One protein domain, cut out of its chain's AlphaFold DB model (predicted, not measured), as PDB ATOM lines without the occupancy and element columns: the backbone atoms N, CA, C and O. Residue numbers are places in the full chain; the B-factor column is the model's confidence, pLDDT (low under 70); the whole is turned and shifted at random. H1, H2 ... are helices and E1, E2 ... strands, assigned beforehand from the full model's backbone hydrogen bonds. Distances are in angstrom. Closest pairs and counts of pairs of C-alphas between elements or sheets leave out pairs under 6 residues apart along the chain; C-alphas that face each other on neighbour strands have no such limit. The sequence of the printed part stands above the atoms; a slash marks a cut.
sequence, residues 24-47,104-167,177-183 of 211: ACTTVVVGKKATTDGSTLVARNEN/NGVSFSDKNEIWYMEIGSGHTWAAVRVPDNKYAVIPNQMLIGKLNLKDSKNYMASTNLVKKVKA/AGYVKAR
ATOM      1  N   ALA A  24      37.383  28.634  21.912       62.03
ATOM      2  CA  ALA A  24      36.580  27.851  20.983       62.03
ATOM      3  C   ALA A  24      36.455  26.372  21.397       62.03
ATOM      4  O   ALA A  24      37.350  25.573  21.128       62.03
ATOM      5  N   CYS A  25      35.333  26.007  22.017       79.62
ATOM      6  CA  CYS A  25      34.915  24.617  22.211       79.62
ATOM      7  C   CYS A  25      34.136  24.100  20.994       79.62
ATOM      8  O   CYS A  25      33.181  24.714  20.522       79.62
ATOM      9  N   THR A  26      34.478  22.913  20.533       81.56
ATOM     10  CA  THR A  26      33.832  22.217  19.421       81.56
ATOM     11  C   THR A  26      33.301  20.884  19.918       81.56
ATOM     12  O   THR A  26      34.025  20.097  20.518       81.56
ATOM     13  N   THR A  27      32.024  20.617  19.670       85.00
ATOM     14  CA  THR A  27      31.398  19.317  19.935       85.00
ATOM     15  C   THR A  27      31.238  18.552  18.627       85.00
ATOM     16  O   THR A  27      30.810  19.111  17.620       85.00
ATOM     17  N   VAL A  28      31.563  17.265  18.636       87.31
ATOM     18  CA  VAL A  28      31.293  16.332  17.545       87.31
ATOM     19  C   VAL A  28      30.343  15.265  18.062       87.31
ATOM     20  O   VAL A  28      30.606  14.630  19.081       87.31
ATOM     21  N   VAL A  29      29.236  15.062  17.352       91.06
ATOM     22  CA  VAL A  29      28.256  14.012  17.657       91.06
ATOM     23  C   VAL A  29      28.083  13.104  16.449       91.06
ATOM     24  O   VAL A  29      27.964  13.598  15.327       91.06
ATOM     25  N   VAL A  30      28.058  11.789  16.661       91.81
ATOM     26  CA  VAL A  30      27.963  10.780  15.592       91.81
ATOM     27  C   VAL A  30      26.870   9.775  15.933       91.81
ATOM     28  O   VAL A  30      26.932   9.096  16.957       91.81
ATOM     29  N   GLY A  31      25.852   9.686  15.076       92.06
ATOM     30  CA  GLY A  31      24.759   8.735  15.237       92.06
ATOM     31  C   GLY A  31      25.203   7.286  15.014       92.06
ATOM     32  O   GLY A  31      26.139   7.007  14.266       92.06
ATOM     33  N   LYS A  32      24.470   6.346  15.615       95.00
ATOM     34  CA  LYS A  32      24.812   4.912  15.633       95.00
ATOM     35  C   LYS A  32      24.948   4.214  14.278       95.00
ATOM     36  O   LYS A  32      25.593   3.188  14.178       95.00
ATOM     37  N   LYS A  33      24.315   4.719  13.219       94.94
ATOM     38  CA  LYS A  33      24.460   4.191  11.844       94.94
ATOM     39  C   LYS A  33      25.541   4.928  11.047       94.94
ATOM     40  O   LYS A  33      25.705   4.648   9.862       94.94
ATOM     41  N   ALA A  34      26.209   5.909  11.647       91.94
ATOM     42  CA  ALA A  34      27.357   6.609  11.078       91.94
ATOM     43  C   ALA A  34      28.697   6.126  11.666       91.94
ATOM     44  O   ALA A  34      29.741   6.454  11.108       91.94
ATOM     45  N   THR A  35      28.680   5.338  12.744       90.69
ATOM     46  CA  THR A  35      29.844   4.631  13.294       90.69
ATOM     47  C   THR A  35      29.989   3.238  12.678       90.69
ATOM     48  O   THR A  35      29.032   2.673  12.146       90.69
ATOM     49  N   THR A  36      31.199   2.675  12.712       92.81
ATOM     50  CA  THR A  36      31.485   1.339  12.155       92.81
ATOM     51  C   THR A  36      31.026   0.196  13.057       92.81
ATOM     52  O   THR A  36      30.848  -0.917  12.577       92.81
ATOM     53  N   ASP A  37      30.844   0.462  14.349       94.00
ATOM     54  CA  ASP A  37      30.521  -0.526  15.385       94.00
ATOM     55  C   ASP A  37      29.094  -0.388  15.943       94.00
ATOM     56  O   ASP A  37      28.687  -1.163  16.806       94.00
ATOM     57  N   GLY A  38      28.309   0.581  15.462       92.50
ATOM     58  CA  GLY A  38      26.955   0.815  15.956       92.50
ATOM     59  C   GLY A  38      26.870   1.687  17.213       92.50
ATOM     60  O   GLY A  38      25.774   1.860  17.744       92.50
ATOM     61  N   SER A  39      27.984   2.230  17.715       93.56
ATOM     62  CA  SER A  39      28.003   3.096  18.901       93.56
ATOM     63  C   SER A  39      27.481   4.509  18.614       93.56
ATOM     64  O   SER A  39      27.592   5.020  17.501       93.56
ATOM     65  N   THR A  40      26.917   5.170  19.625       94.88
ATOM     66  CA  THR A  40      26.719   6.626  19.630       94.88
ATOM     67  C   THR A  40      27.975   7.294  20.185       94.88
ATOM     68  O   THR A  40      28.516   6.847  21.195       94.88
ATOM     69  N   LEU A  41      28.457   8.360  19.536       90.38
ATOM     70  CA  LEU A  41      29.649   9.085  19.991       90.38
ATOM     71  C   LEU A  41      29.322  10.550  20.258       90.38
ATOM     72  O   LEU A  41      28.737  11.227  19.411       90.38
ATOM     73  N   VAL A  42      29.763  11.039  21.415       89.88
ATOM     74  CA  VAL A  42      29.796  12.457  21.776       89.88
ATOM     75  C   VAL A  42      31.226  12.776  22.185       89.88
ATOM     76  O   VAL A  42      31.759  12.170  23.109       89.88
ATOM     77  N   ALA A  43      31.846  13.711  21.481       85.38
ATOM     78  CA  ALA A  43      33.185  14.196  21.770       85.38
ATOM     79  C   ALA A  43      33.167  15.719  21.835       85.38
ATOM     80  O   ALA A  43      32.396  16.373  21.130       85.38
ATOM     81  N   ARG A  44      34.027  16.291  22.668       83.06
ATOM     82  CA  ARG A  44      34.147  17.735  22.819       83.06
ATOM     83  C   ARG A  44      35.586  18.097  23.148       83.06
ATOM     84  O   ARG A  44      36.235  17.364  23.886       83.06
ATOM     85  N   ASN A  45      36.078  19.196  22.584       79.00
ATOM     86  CA  ASN A  45      37.289  19.833  23.087       79.00
ATOM     87  C   ASN A  45      36.926  21.046  23.951       79.00
ATOM     88  O   ASN A  45      36.142  21.905  23.536       79.00
ATOM     89  N   GLU A  46      37.552  21.138  25.119       76.94
ATOM     90  CA  GLU A  46      37.545  22.344  25.936       76.94
ATOM     91  C   GLU A  46      38.720  23.225  25.547       76.94
ATOM     92  O   GLU A  46      39.865  22.784  25.614       76.94
ATOM     93  N   ASN A  47      38.466  24.473  25.164       70.00
ATOM     94  CA  ASN A  47      39.540  25.400  24.815       70.00
ATOM     95  C   ASN A  47      39.503  26.630  25.730       70.00
ATOM     96  O   ASN A  47      39.076  27.722  25.336       70.00
ATOM     97  N   ASN A 104      31.098  23.840  29.363       61.88
ATOM     98  CA  ASN A 104      29.787  24.415  29.048       61.88
ATOM     99  C   ASN A 104      29.205  23.831  27.752       61.88
ATOM    100  O   ASN A 104      29.377  24.389  26.667       61.88
ATOM    101  N   GLY A 105      28.485  22.716  27.840       64.31
ATOM    102  CA  GLY A 105      27.749  22.139  26.713       64.31
ATOM    103  C   GLY A 105      26.858  20.984  27.148       64.31
ATOM    104  O   GLY A 105      27.278  20.153  27.942       64.31
ATOM    105  N   VAL A 106      25.629  20.921  26.625       74.31
ATOM    106  CA  VAL A 106      24.659  19.888  27.011       74.31
ATOM    107  C   VAL A 106      24.353  19.000  25.811       74.31
ATOM    108  O   VAL A 106      23.722  19.417  24.840       74.31
ATOM    109  N   SER A 107      24.828  17.762  25.871       81.69
ATOM    110  CA  SER A 107      24.483  16.700  24.927       81.69
ATOM    111  C   SER A 107      24.050  15.474  25.717       81.69
ATOM    112  O   SER A 107      24.716  15.091  26.676       81.69
ATOM    113  N   PHE A 108      22.944  14.863  25.312       87.25
ATOM    114  CA  PHE A 108      22.446  13.630  25.914       87.25
ATOM    115  C   PHE A 108      22.681  12.490  24.934       87.25
ATOM    116  O   PHE A 108      22.403  12.642  23.747       87.25
ATOM    117  N   SER A 109      23.181  11.359  25.418       91.44
ATOM    118  CA  SER A 109      23.415  10.178  24.593       91.44
ATOM    119  C   SER A 109      23.075   8.923  25.374       91.44
ATOM    120  O   SER A 109      23.448   8.791  26.539       91.44
ATOM    121  N   ASP A 110      22.411   7.987  24.712       91.44
ATOM    122  CA  ASP A 110      22.292   6.602  25.151       91.44
ATOM    123  C   ASP A 110      22.723   5.661  24.013       91.44
ATOM    124  O   ASP A 110      23.223   6.101  22.976       91.44
ATOM    125  N   LYS A 111      22.537   4.347  24.182       91.00
ATOM    126  CA  LYS A 111      22.892   3.357  23.148       91.00
ATOM    127  C   LYS A 111      22.116   3.515  21.826       91.00
ATOM    128  O   LYS A 111      22.462   2.894  20.826       91.00
ATOM    129  N   ASN A 112      21.018   4.266  21.820       92.75
ATOM    130  CA  ASN A 112      20.075   4.360  20.717       92.75
ATOM    131  C   ASN A 112      20.117   5.712  20.008       92.75
ATOM    132  O   ASN A 112      19.880   5.744  18.796       92.75
ATOM    133  N   GLU A 113      20.328   6.804  20.734       94.38
ATOM    134  CA  GLU A 113      20.171   8.153  20.211       94.38
ATOM    135  C   GLU A 113      21.013   9.200  20.934       94.38
ATOM    136  O   GLU A 113      21.440   9.027  22.071       94.38
ATOM    137  N   ILE A 114      21.228  10.309  20.224       94.00
ATOM    138  CA  ILE A 114      21.874  11.511  20.740       94.00
ATOM    139  C   ILE A 114      20.895  12.670  20.582       94.00
ATOM    140  O   ILE A 114      20.345  12.876  19.496       94.00
ATOM    141  N   TRP A 115      20.727  13.455  21.638       93.00
ATOM    142  CA  TRP A 115      20.004  14.720  21.625       93.00
ATOM    143  C   TRP A 115      20.974  15.870  21.867       93.00
ATOM    144  O   TRP A 115      21.671  15.912  22.881       93.00
ATOM    145  N   TYR A 116      20.991  16.816  20.932       89.69
ATOM    146  CA  TYR A 116      21.744  18.056  21.058       89.69
ATOM    147  C   TYR A 116      20.795  19.185  21.464       89.69
ATOM    148  O   TYR A 116      19.775  19.395  20.800       89.69
ATOM    149  N   MET A 117      21.110  19.876  22.560       88.94
ATOM    150  CA  MET A 117      20.261  20.900  23.166       88.94
ATOM    151  C   MET A 117      20.976  22.250  23.200       88.94
ATOM    152  O   MET A 117      22.118  22.351  23.639       88.94
ATOM    153  N   GLU A 118      20.259  23.302  22.811       84.81
ATOM    154  CA  GLU A 118      20.707  24.687  22.943       84.81
ATOM    155  C   GLU A 118      19.782  25.451  23.886       84.81
ATOM    156  O   GLU A 118      18.555  25.439  23.739       84.81
ATOM    157  N   ILE A 119      20.383  26.149  24.848       84.25
ATOM    158  CA  ILE A 119      19.689  27.065  25.755       84.25
ATOM    159  C   ILE A 119      19.786  28.462  25.137       84.25
ATOM    160  O   ILE A 119      20.841  29.085  25.156       84.25
ATOM    161  N   GLY A 120      18.689  28.952  24.555       72.69
ATOM    162  CA  GLY A 120      18.672  30.237  23.839       72.69
ATOM    163  C   GLY A 120      18.501  31.471  24.737       72.69
ATOM    164  O   GLY A 120      18.856  32.577  24.354       72.69
ATOM    165  N   SER A 121      17.912  31.311  25.923       72.38
ATOM    166  CA  SER A 121      17.815  32.333  26.981       72.38
ATOM    167  C   SER A 121      17.365  31.640  28.267       72.38
ATOM    168  O   SER A 121      16.883  30.513  28.187       72.38
ATOM    169  N   GLY A 122      17.439  32.300  29.429       76.00
ATOM    170  CA  GLY A 122      17.282  31.660  30.750       76.00
ATOM    171  C   GLY A 122      16.098  30.695  30.938       76.00
ATOM    172  O   GLY A 122      16.197  29.772  31.731       76.00
ATOM    173  N   HIS A 123      15.005  30.840  30.177       83.88
ATOM    174  CA  HIS A 123      13.847  29.932  30.240       83.88
ATOM    175  C   HIS A 123      13.416  29.382  28.872       83.88
ATOM    176  O   HIS A 123      12.255  29.008  28.697       83.88
ATOM    177  N   THR A 124      14.288  29.430  27.865       84.25
ATOM    178  CA  THR A 124      14.006  28.899  26.528       84.25
ATOM    179  C   THR A 124      15.108  28.002  26.039       84.25
ATOM    180  O   THR A 124      16.277  28.381  26.056       84.25
ATOM    181  N   TRP A 125      14.705  26.869  25.488       89.62
ATOM    182  CA  TRP A 125      15.613  25.895  24.924       89.62
ATOM    183  C   TRP A 125      14.956  25.176  23.751       89.62
ATOM    184  O   TRP A 125      13.725  25.135  23.639       89.62
ATOM    185  N   ALA A 126      15.790  24.607  22.892       87.06
ATOM    186  CA  ALA A 126      15.392  23.675  21.852       87.06
ATOM    187  C   ALA A 126      16.363  22.495  21.837       87.06
ATOM    188  O   ALA A 126      17.537  22.656  22.163       87.06
ATOM    189  N   ALA A 127      15.876  21.319  21.462       90.06
ATOM    190  CA  ALA A 127      16.687  20.129  21.294       90.06
ATOM    191  C   ALA A 127      16.312  19.399  20.005       90.06
ATOM    192  O   ALA A 127      15.134  19.306  19.642       90.06
ATOM    193  N   VAL A 128      17.325  18.878  19.318       89.00
ATOM    194  CA  VAL A 128      17.173  18.102  18.085       89.00
ATOM    195  C   VAL A 128      17.857  16.757  18.261       89.00
ATOM    196  O   VAL A 128      19.006  16.680  18.703       89.00
ATOM    197  N   ARG A 129      17.153  15.694  17.879       92.62
ATOM    198  CA  ARG A 129      17.716  14.351  17.801       92.62
ATOM    199  C   ARG A 129      18.678  14.274  16.621       92.62
ATOM    200  O   ARG A 129      18.301  14.579  15.489       92.62
ATOM    201  N   VAL A 130      19.906  13.829  16.859       91.19
ATOM    202  CA  VAL A 130      20.871  13.559  15.787       91.19
ATOM    203  C   VAL A 130      20.397  12.313  15.031       91.19
ATOM    204  O   VAL A 130      20.261  11.252  15.644       91.19
ATOM    205  N   PRO A 131      20.128  12.390  13.714       92.31
ATOM    206  CA  PRO A 131      19.688  11.217  12.972       92.31
ATOM    207  C   PRO A 131      20.749  10.116  12.987       92.31
ATOM    208  O   PRO A 131      21.934  10.399  12.822       92.31
ATOM    209  N   ASP A 132      20.315   8.857  13.094       93.06
ATOM    210  CA  ASP A 132      21.205   7.702  13.263       93.06
ATOM    211  C   ASP A 132      22.354   7.656  12.247       93.06
ATOM    212  O   ASP A 132      23.450   7.243  12.589       93.06
ATOM    213  N   ASN A 133      22.121   8.047  10.991       91.88
ATOM    214  CA  ASN A 133      23.092   7.962   9.895       91.88
ATOM    215  C   ASN A 133      23.821   9.286   9.603       91.88
ATOM    216  O   ASN A 133      24.249   9.528   8.466       91.88
ATOM    217  N   LYS A 134      23.897  10.184  10.585       92.00
ATOM    218  CA  LYS A 134      24.515  11.502  10.440       92.00
ATOM    219  C   LYS A 134      25.478  11.793  11.578       92.00
ATOM    220  O   LYS A 134      25.438  11.168  12.633       92.00
ATOM    221  N   TYR A 135      26.310  12.795  11.340       90.81
ATOM    222  CA  TYR A 135      27.116  13.442  12.358       90.81
ATOM    223  C   TYR A 135      26.935  14.959  12.278       90.81
ATOM    224  O   TYR A 135      26.465  15.488  11.260       90.81
ATOM    225  N   ALA A 136      27.294  15.653  13.353       86.19
ATOM    226  CA  ALA A 136      27.360  17.108  13.390       86.19
ATOM    227  C   ALA A 136      28.657  17.569  14.057       86.19
ATOM    228  O   ALA A 136      29.148  16.928  14.985       86.19
ATOM    229  N   VAL A 137      29.184  18.690  13.564       87.12
ATOM    230  CA  VAL A 137      30.288  19.436  14.171       87.12
ATOM    231  C   VAL A 137      29.710  20.768  14.622       87.12
ATOM    232  O   VAL A 137      29.140  21.504  13.817       87.12
ATOM    233  N   ILE A 138      29.806  21.036  15.915       84.00
ATOM    234  CA  ILE A 138      29.109  22.111  16.608       84.00
ATOM    235  C   ILE A 138      30.172  23.033  17.215       84.00
ATOM    236  O   ILE A 138      30.763  22.671  18.233       84.00
ATOM    237  N   PRO A 139      30.460  24.191  16.596       81.06
ATOM    238  CA  PRO A 139      31.355  25.192  17.166       81.06
ATOM    239  C   PRO A 139      30.633  25.992  18.268       81.06
ATOM    240  O   PRO A 139      29.489  25.705  18.612       81.06
ATOM    241  N   ASN A 140      31.259  27.048  18.793       78.88
ATOM    242  CA  ASN A 140      30.666  27.959  19.790       78.88
ATOM    243  C   ASN A 140      29.616  28.909  19.202       78.88
ATOM    244  O   ASN A 140      29.711  30.127  19.347       78.88
ATOM    245  N   GLN A 141      28.627  28.365  18.505       71.56
ATOM    246  CA  GLN A 141      27.514  29.112  17.942       71.56
ATOM    247  C   GLN A 141      26.243  28.278  18.034       71.56
ATOM    248  O   GLN A 141      26.291  27.052  17.952       71.56
ATOM    249  N   MET A 142      25.103  28.955  18.167       71.75
ATOM    250  CA  MET A 142      23.810  28.293  18.040       71.75
ATOM    251  C   MET A 142      23.614  27.799  16.601       71.75
ATOM    252  O   MET A 142      23.688  28.579  15.651       71.75
ATOM    253  N   LEU A 143      23.360  26.504  16.451       75.62
ATOM    254  CA  LEU A 143      23.177  25.792  15.192       75.62
ATOM    255  C   LEU A 143      21.751  25.270  14.994       75.62
ATOM    256  O   LEU A 143      21.385  24.953  13.856       75.62
ATOM    257  N   ILE A 144      20.933  25.153  16.049       76.56
ATOM    258  CA  ILE A 144      19.565  24.650  15.897       76.56
ATOM    259  C   ILE A 144      18.757  25.650  15.060       76.56
ATOM    260  O   ILE A 144      18.402  26.741  15.496       76.56
ATOM    261  N   GLY A 145      18.477  25.258  13.817       71.31
ATOM    262  CA  GLY A 145      17.756  26.077  12.849       71.31
ATOM    263  C   GLY A 145      16.247  25.827  12.871       71.31
ATOM    264  O   GLY A 145      15.540  26.154  13.822       71.31
ATOM    265  N   LYS A 146      15.716  25.273  11.774       72.62
ATOM    266  CA  LYS A 146      14.281  24.983  11.655       72.62
ATOM    267  C   LYS A 146      13.874  23.857  12.603       72.62
ATOM    268  O   LYS A 146      14.406  22.756  12.524       72.62
ATOM    269  N   LEU A 147      12.852  24.129  13.404       75.62
ATOM    270  CA  LEU A 147      12.222  23.158  14.289       75.62
ATOM    271  C   LEU A 147      10.877  22.718  13.711       75.62
ATOM    272  O   LEU A 147      10.014  23.556  13.436       75.62
ATOM    273  N   ASN A 148      10.678  21.408  13.563       83.44
ATOM    274  CA  ASN A 148       9.356  20.840  13.319       83.44
ATOM    275  C   ASN A 148       8.777  20.317  14.636       83.44
ATOM    276  O   ASN A 148       8.865  19.134  14.934       83.44
ATOM    277  N   LEU A 149       8.149  21.199  15.413       82.81
ATOM    278  CA  LEU A 149       7.604  20.840  16.730       82.81
ATOM    279  C   LEU A 149       6.392  19.892  16.674       82.81
ATOM    280  O   LEU A 149       5.925  19.448  17.716       82.81
ATOM    281  N   LYS A 150       5.879  19.569  15.478       86.62
ATOM    282  CA  LYS A 150       4.888  18.494  15.302       86.62
ATOM    283  C   LYS A 150       5.531  17.102  15.322       86.62
ATOM    284  O   LYS A 150       4.832  16.118  15.523       86.62
ATOM    285  N   ASP A 151       6.840  17.018  15.092       89.19
ATOM    286  CA  ASP A 151       7.611  15.779  15.105       89.19
ATOM    287  C   ASP A 151       8.373  15.648  16.430       89.19
ATOM    288  O   ASP A 151       9.576  15.898  16.523       89.19
ATOM    289  N   SER A 152       7.651  15.238  17.472       91.00
ATOM    290  CA  SER A 152       8.211  15.040  18.812       91.00
ATOM    291  C   SER A 152       9.266  13.932  18.885       91.00
ATOM    292  O   SER A 152      10.001  13.860  19.864       91.00
ATOM    293  N   LYS A 153       9.384  13.085  17.851       93.06
ATOM    294  CA  LYS A 153      10.420  12.044  17.784       93.06
ATOM    295  C   LYS A 153      11.800  12.620  17.487       93.06
ATOM    296  O   LYS A 153      12.794  11.975  17.796       93.06
ATOM    297  N   ASN A 154      11.868  13.791  16.851       89.94
ATOM    298  CA  ASN A 154      13.137  14.390  16.440       89.94
ATOM    299  C   ASN A 154      13.352  15.808  16.981       89.94
ATOM    300  O   ASN A 154      14.473  16.313  16.896       89.94
ATOM    301  N   TYR A 155      12.321  16.450  17.539       89.12
ATOM    302  CA  TYR A 155      12.388  17.834  18.003       89.12
ATOM    303  C   TYR A 155      11.678  18.020  19.343       89.12
ATOM    304  O   TYR A 155      10.535  17.602  19.521       89.12
ATOM    305  N   MET A 156      12.333  18.736  20.252       91.69
ATOM    306  CA  MET A 156      11.757  19.208  21.510       91.69
ATOM    307  C   MET A 156      12.097  20.684  21.717       91.69
ATOM    308  O   MET A 156      13.104  21.182  21.215       91.69
ATOM    309  N   ALA A 157      11.252  21.407  22.442       89.56
ATOM    310  CA  ALA A 157      11.496  22.800  22.795       89.56
ATOM    311  C   ALA A 157      10.700  23.201  24.036       89.56
ATOM    312  O   ALA A 157       9.681  22.584  24.355       89.56
ATOM    313  N   SER A 158      11.116  24.283  24.693       89.69
ATOM    314  CA  SER A 158      10.324  24.888  25.760       89.69
ATOM    315  C   SER A 158       8.973  25.393  25.229       89.69
ATOM    316  O   SER A 158       8.870  25.943  24.129       89.69
ATOM    317  N   THR A 159       7.915  25.258  26.031       87.94
ATOM    318  CA  THR A 159       6.532  25.607  25.639       87.94
ATOM    319  C   THR A 159       6.368  27.076  25.229       87.94
ATOM    320  O   THR A 159       5.559  27.415  24.368       87.94
ATOM    321  N   ASN A 160       7.173  27.963  25.813       85.00
ATOM    322  CA  ASN A 160       7.188  29.399  25.541       85.00
ATOM    323  C   ASN A 160       8.088  29.808  24.356       85.00
ATOM    324  O   ASN A 160       8.070  30.988  23.988       85.00
ATOM    325  N   LEU A 161       8.857  28.888  23.750       82.50
ATOM    326  CA  LEU A 161       9.833  29.219  22.705       82.50
ATOM    327  C   LEU A 161       9.157  29.890  21.510       82.50
ATOM    328  O   LEU A 161       9.560  30.973  21.101       82.50
ATOM    329  N   VAL A 162       8.081  29.295  20.985       77.75
ATOM    330  CA  VAL A 162       7.368  29.823  19.808       77.75
ATOM    331  C   VAL A 162       6.803  31.216  20.077       77.75
ATOM    332  O   VAL A 162       6.887  32.088  19.215       77.75
ATOM    333  N   LYS A 163       6.247  31.446  21.274       79.94
ATOM    334  CA  LYS A 163       5.715  32.757  21.672       79.94
ATOM    335  C   LYS A 163       6.822  33.813  21.694       79.94
ATOM    336  O   LYS A 163       6.643  34.881  21.114       79.94
ATOM    337  N   LYS A 164       7.968  33.504  22.311       75.94
ATOM    338  CA  LYS A 164       9.126  34.408  22.375       75.94
ATOM    339  C   LYS A 164       9.733  34.667  21.002       75.94
ATOM    340  O   LYS A 164       9.928  35.820  20.641       75.94
ATOM    341  N   VAL A 165       9.936  33.623  20.198       74.31
ATOM    342  CA  VAL A 165      10.446  33.767  18.831       74.31
ATOM    343  C   VAL A 165       9.495  34.606  17.988       74.31
ATOM    344  O   VAL A 165       9.971  35.480  17.291       74.31
ATOM    345  N   LYS A 166       8.168  34.434  18.065       70.50
ATOM    346  CA  LYS A 166       7.218  35.297  17.333       70.50
ATOM    347  C   LYS A 166       7.293  36.763  17.766       70.50
ATOM    348  O   LYS A 166       7.232  37.634  16.907       70.50
ATOM    349  N   ALA A 167       7.453  37.023  19.063       71.62
ATOM    350  CA  ALA A 167       7.657  38.377  19.571       71.62
ATOM    351  C   ALA A 167       8.977  38.994  19.062       71.62
ATOM    352  O   ALA A 167       9.016  40.177  18.750       71.62
ATOM    353  N   ALA A 177      21.963  25.248   9.947       38.72
ATOM    354  CA  ALA A 177      23.234  24.529  10.079       38.72
ATOM    355  C   ALA A 177      23.156  23.099   9.502       38.72
ATOM    356  O   ALA A 177      22.189  22.367   9.720       38.72
ATOM    357  N   GLY A 178      24.169  22.716   8.722       46.47
ATOM    358  CA  GLY A 178      24.209  21.487   7.933       46.47
ATOM    359  C   GLY A 178      24.595  20.238   8.726       46.47
ATOM    360  O   GLY A 178      25.686  20.157   9.279       46.47
ATOM    361  N   TYR A 179      23.744  19.213   8.682       48.06
ATOM    362  CA  TYR A 179      24.167  17.846   8.978       48.06
ATOM    363  C   TYR A 179      24.788  17.225   7.729       48.06
ATOM    364  O   TYR A 179      24.150  17.178   6.670       48.06
ATOM    365  N   VAL A 180      25.997  16.684   7.851       50.38
ATOM    366  CA  VAL A 180      26.648  15.993   6.737       50.38
ATOM    367  C   VAL A 180      26.113  14.561   6.654       50.38
ATOM    368  O   VAL A 180      25.941  13.868   7.658       50.38
ATOM    369  N   LYS A 181      25.778  14.108   5.439       44.88
ATOM    370  CA  LYS A 181      25.401  12.709   5.200       44.88
ATOM    371  C   LYS A 181      26.672  11.868   5.254       44.88
ATOM    372  O   LYS A 181      27.534  12.042   4.398       44.88
ATOM    373  N   ALA A 182      26.745  10.921   6.185       44.41
ATOM    374  CA  ALA A 182      27.733   9.857   6.101       44.41
ATOM    375  C   ALA A 182      27.373   8.993   4.878       44.41
ATOM    376  O   ALA A 182      26.406   8.229   4.903       44.41
ATOM    377  N   ARG A 183      28.052   9.186   3.741       37.75
ATOM    378  CA  ARG A 183      28.034   8.188   2.667       37.75
ATOM    379  C   ARG A 183      29.177   7.217   2.937       37.75
ATOM    380  O   ARG A 183      30.313   7.641   3.100       37.75
TER     381      ARG A 183
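Overview. This is residues 24 to 47, 104 to 167 and 177 to 183 of the 211 residues of the protein "Dipeptidase" of Lactobacillus delbrueckii subsp. lactis (UniProt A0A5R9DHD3). Look first for two small sheets that make a loose sandwich, only partly face to face: a four-stranded sheet E3 E4 E5 E7 and a three-stranded sheet E2 E1 E6, their strands crossed at 37 degrees and coming close where E1 and E5 end and E4 begins. The helix H1 grazes the larger sheet near the turn of the E4 and E5 hairpin, far from the smaller sheet, while residues 180 to 181 run beside the edge strand E6. The printed part has 95 residues, with seven named strands and then one named helix, in the order E1 E2 E3 E4 E5 E6 E7 H1; both sheets are antiparallel. The class is mostly strand, though under half of the residues are in named elements. The whole is compact, with a radius of gyration of the C-alphas of 13.7 A and spans of 44 by 34 by 22 A.

Arrangement. Begin with E4, residues 114 to 121, and E5, residues 124 to 130, the inner strands of the larger sheet. They form a hairpin, where N 118 and O 126 are 2.9 A apart, within hydrogen-bond range. The edge strand E3, residues 107 to 109, forms a hairpin with E4; look at N 115 and O 108, 2.8 A apart. E3, E4 and E5 are a meander, each strand the antiparallel neighbour of the one before. The other edge strand, E7, residues 155 to 157, is antiparallel to E5, with N 127 and O 156 at 2.8 A. This sheet is twisted, with C-alphas up to 4.1 A off its best plane. Now find the second sheet, with E1, residues 26 to 30, as its inner strand. E2, residues 41 to 45, forms a hairpin with E1, and N 28 and O 43 are 2.8 A apart. E6, residues 134 to 138, is antiparallel to E1, with N 27 and O 138 at 2.8 A. The two sheets make a sandwich, two sheets face to face, whose facing parts are 9.6 A centre to centre and whose best planes are 21 degrees apart. Between them, the closest C-alphas of E2 and E3 are those of Val 42 and Ser 109, 7.3 A apart; those of E1 and E5 are Val 30 and Val 130, 7.6 A apart. H1, residues 161 to 167, only grazes the larger sheet with its residues 161 to 165; the C-alphas of Thr 124 and Leu 161, the closest of E5 and H1, are 5.7 A apart. In H1 every O i to N i+4 pair is within hydrogen-bond range. H1 and E1 are apart.

Along the chain. Find C-alpha 114 at (21.874, 11.511, 20.740); from there E4 runs 22.1 A to C-alpha 121. E5 then covers 19.9 A, residues 124 to 130. E1 starts at C-alpha 26, (33.832, 22.217, 19.421), and measures 13.4 A; E2 measures 13.5 A and E6 13.1 A. E3 and E7 have three residues each. H1 ends at C-alpha 167, (7.657, 38.377, 19.571).

Size, cuts and confidence. The two C-alphas farthest apart, those of Asp 37 and Ala 167, are 45.3 A apart. Residues 48 to 103 are not printed, with 10.7 A between C-alphas 47 and 104; residues 168 to 176 are not printed either, with 22.9 A between C-alphas 167 and 177. The link from E6 to E7, residues 139 to 154, is long. The mean pLDDT of the printed part is 81.7; look for values under 70 at residue 24, residues 104 to 105 and residues 177 to 183.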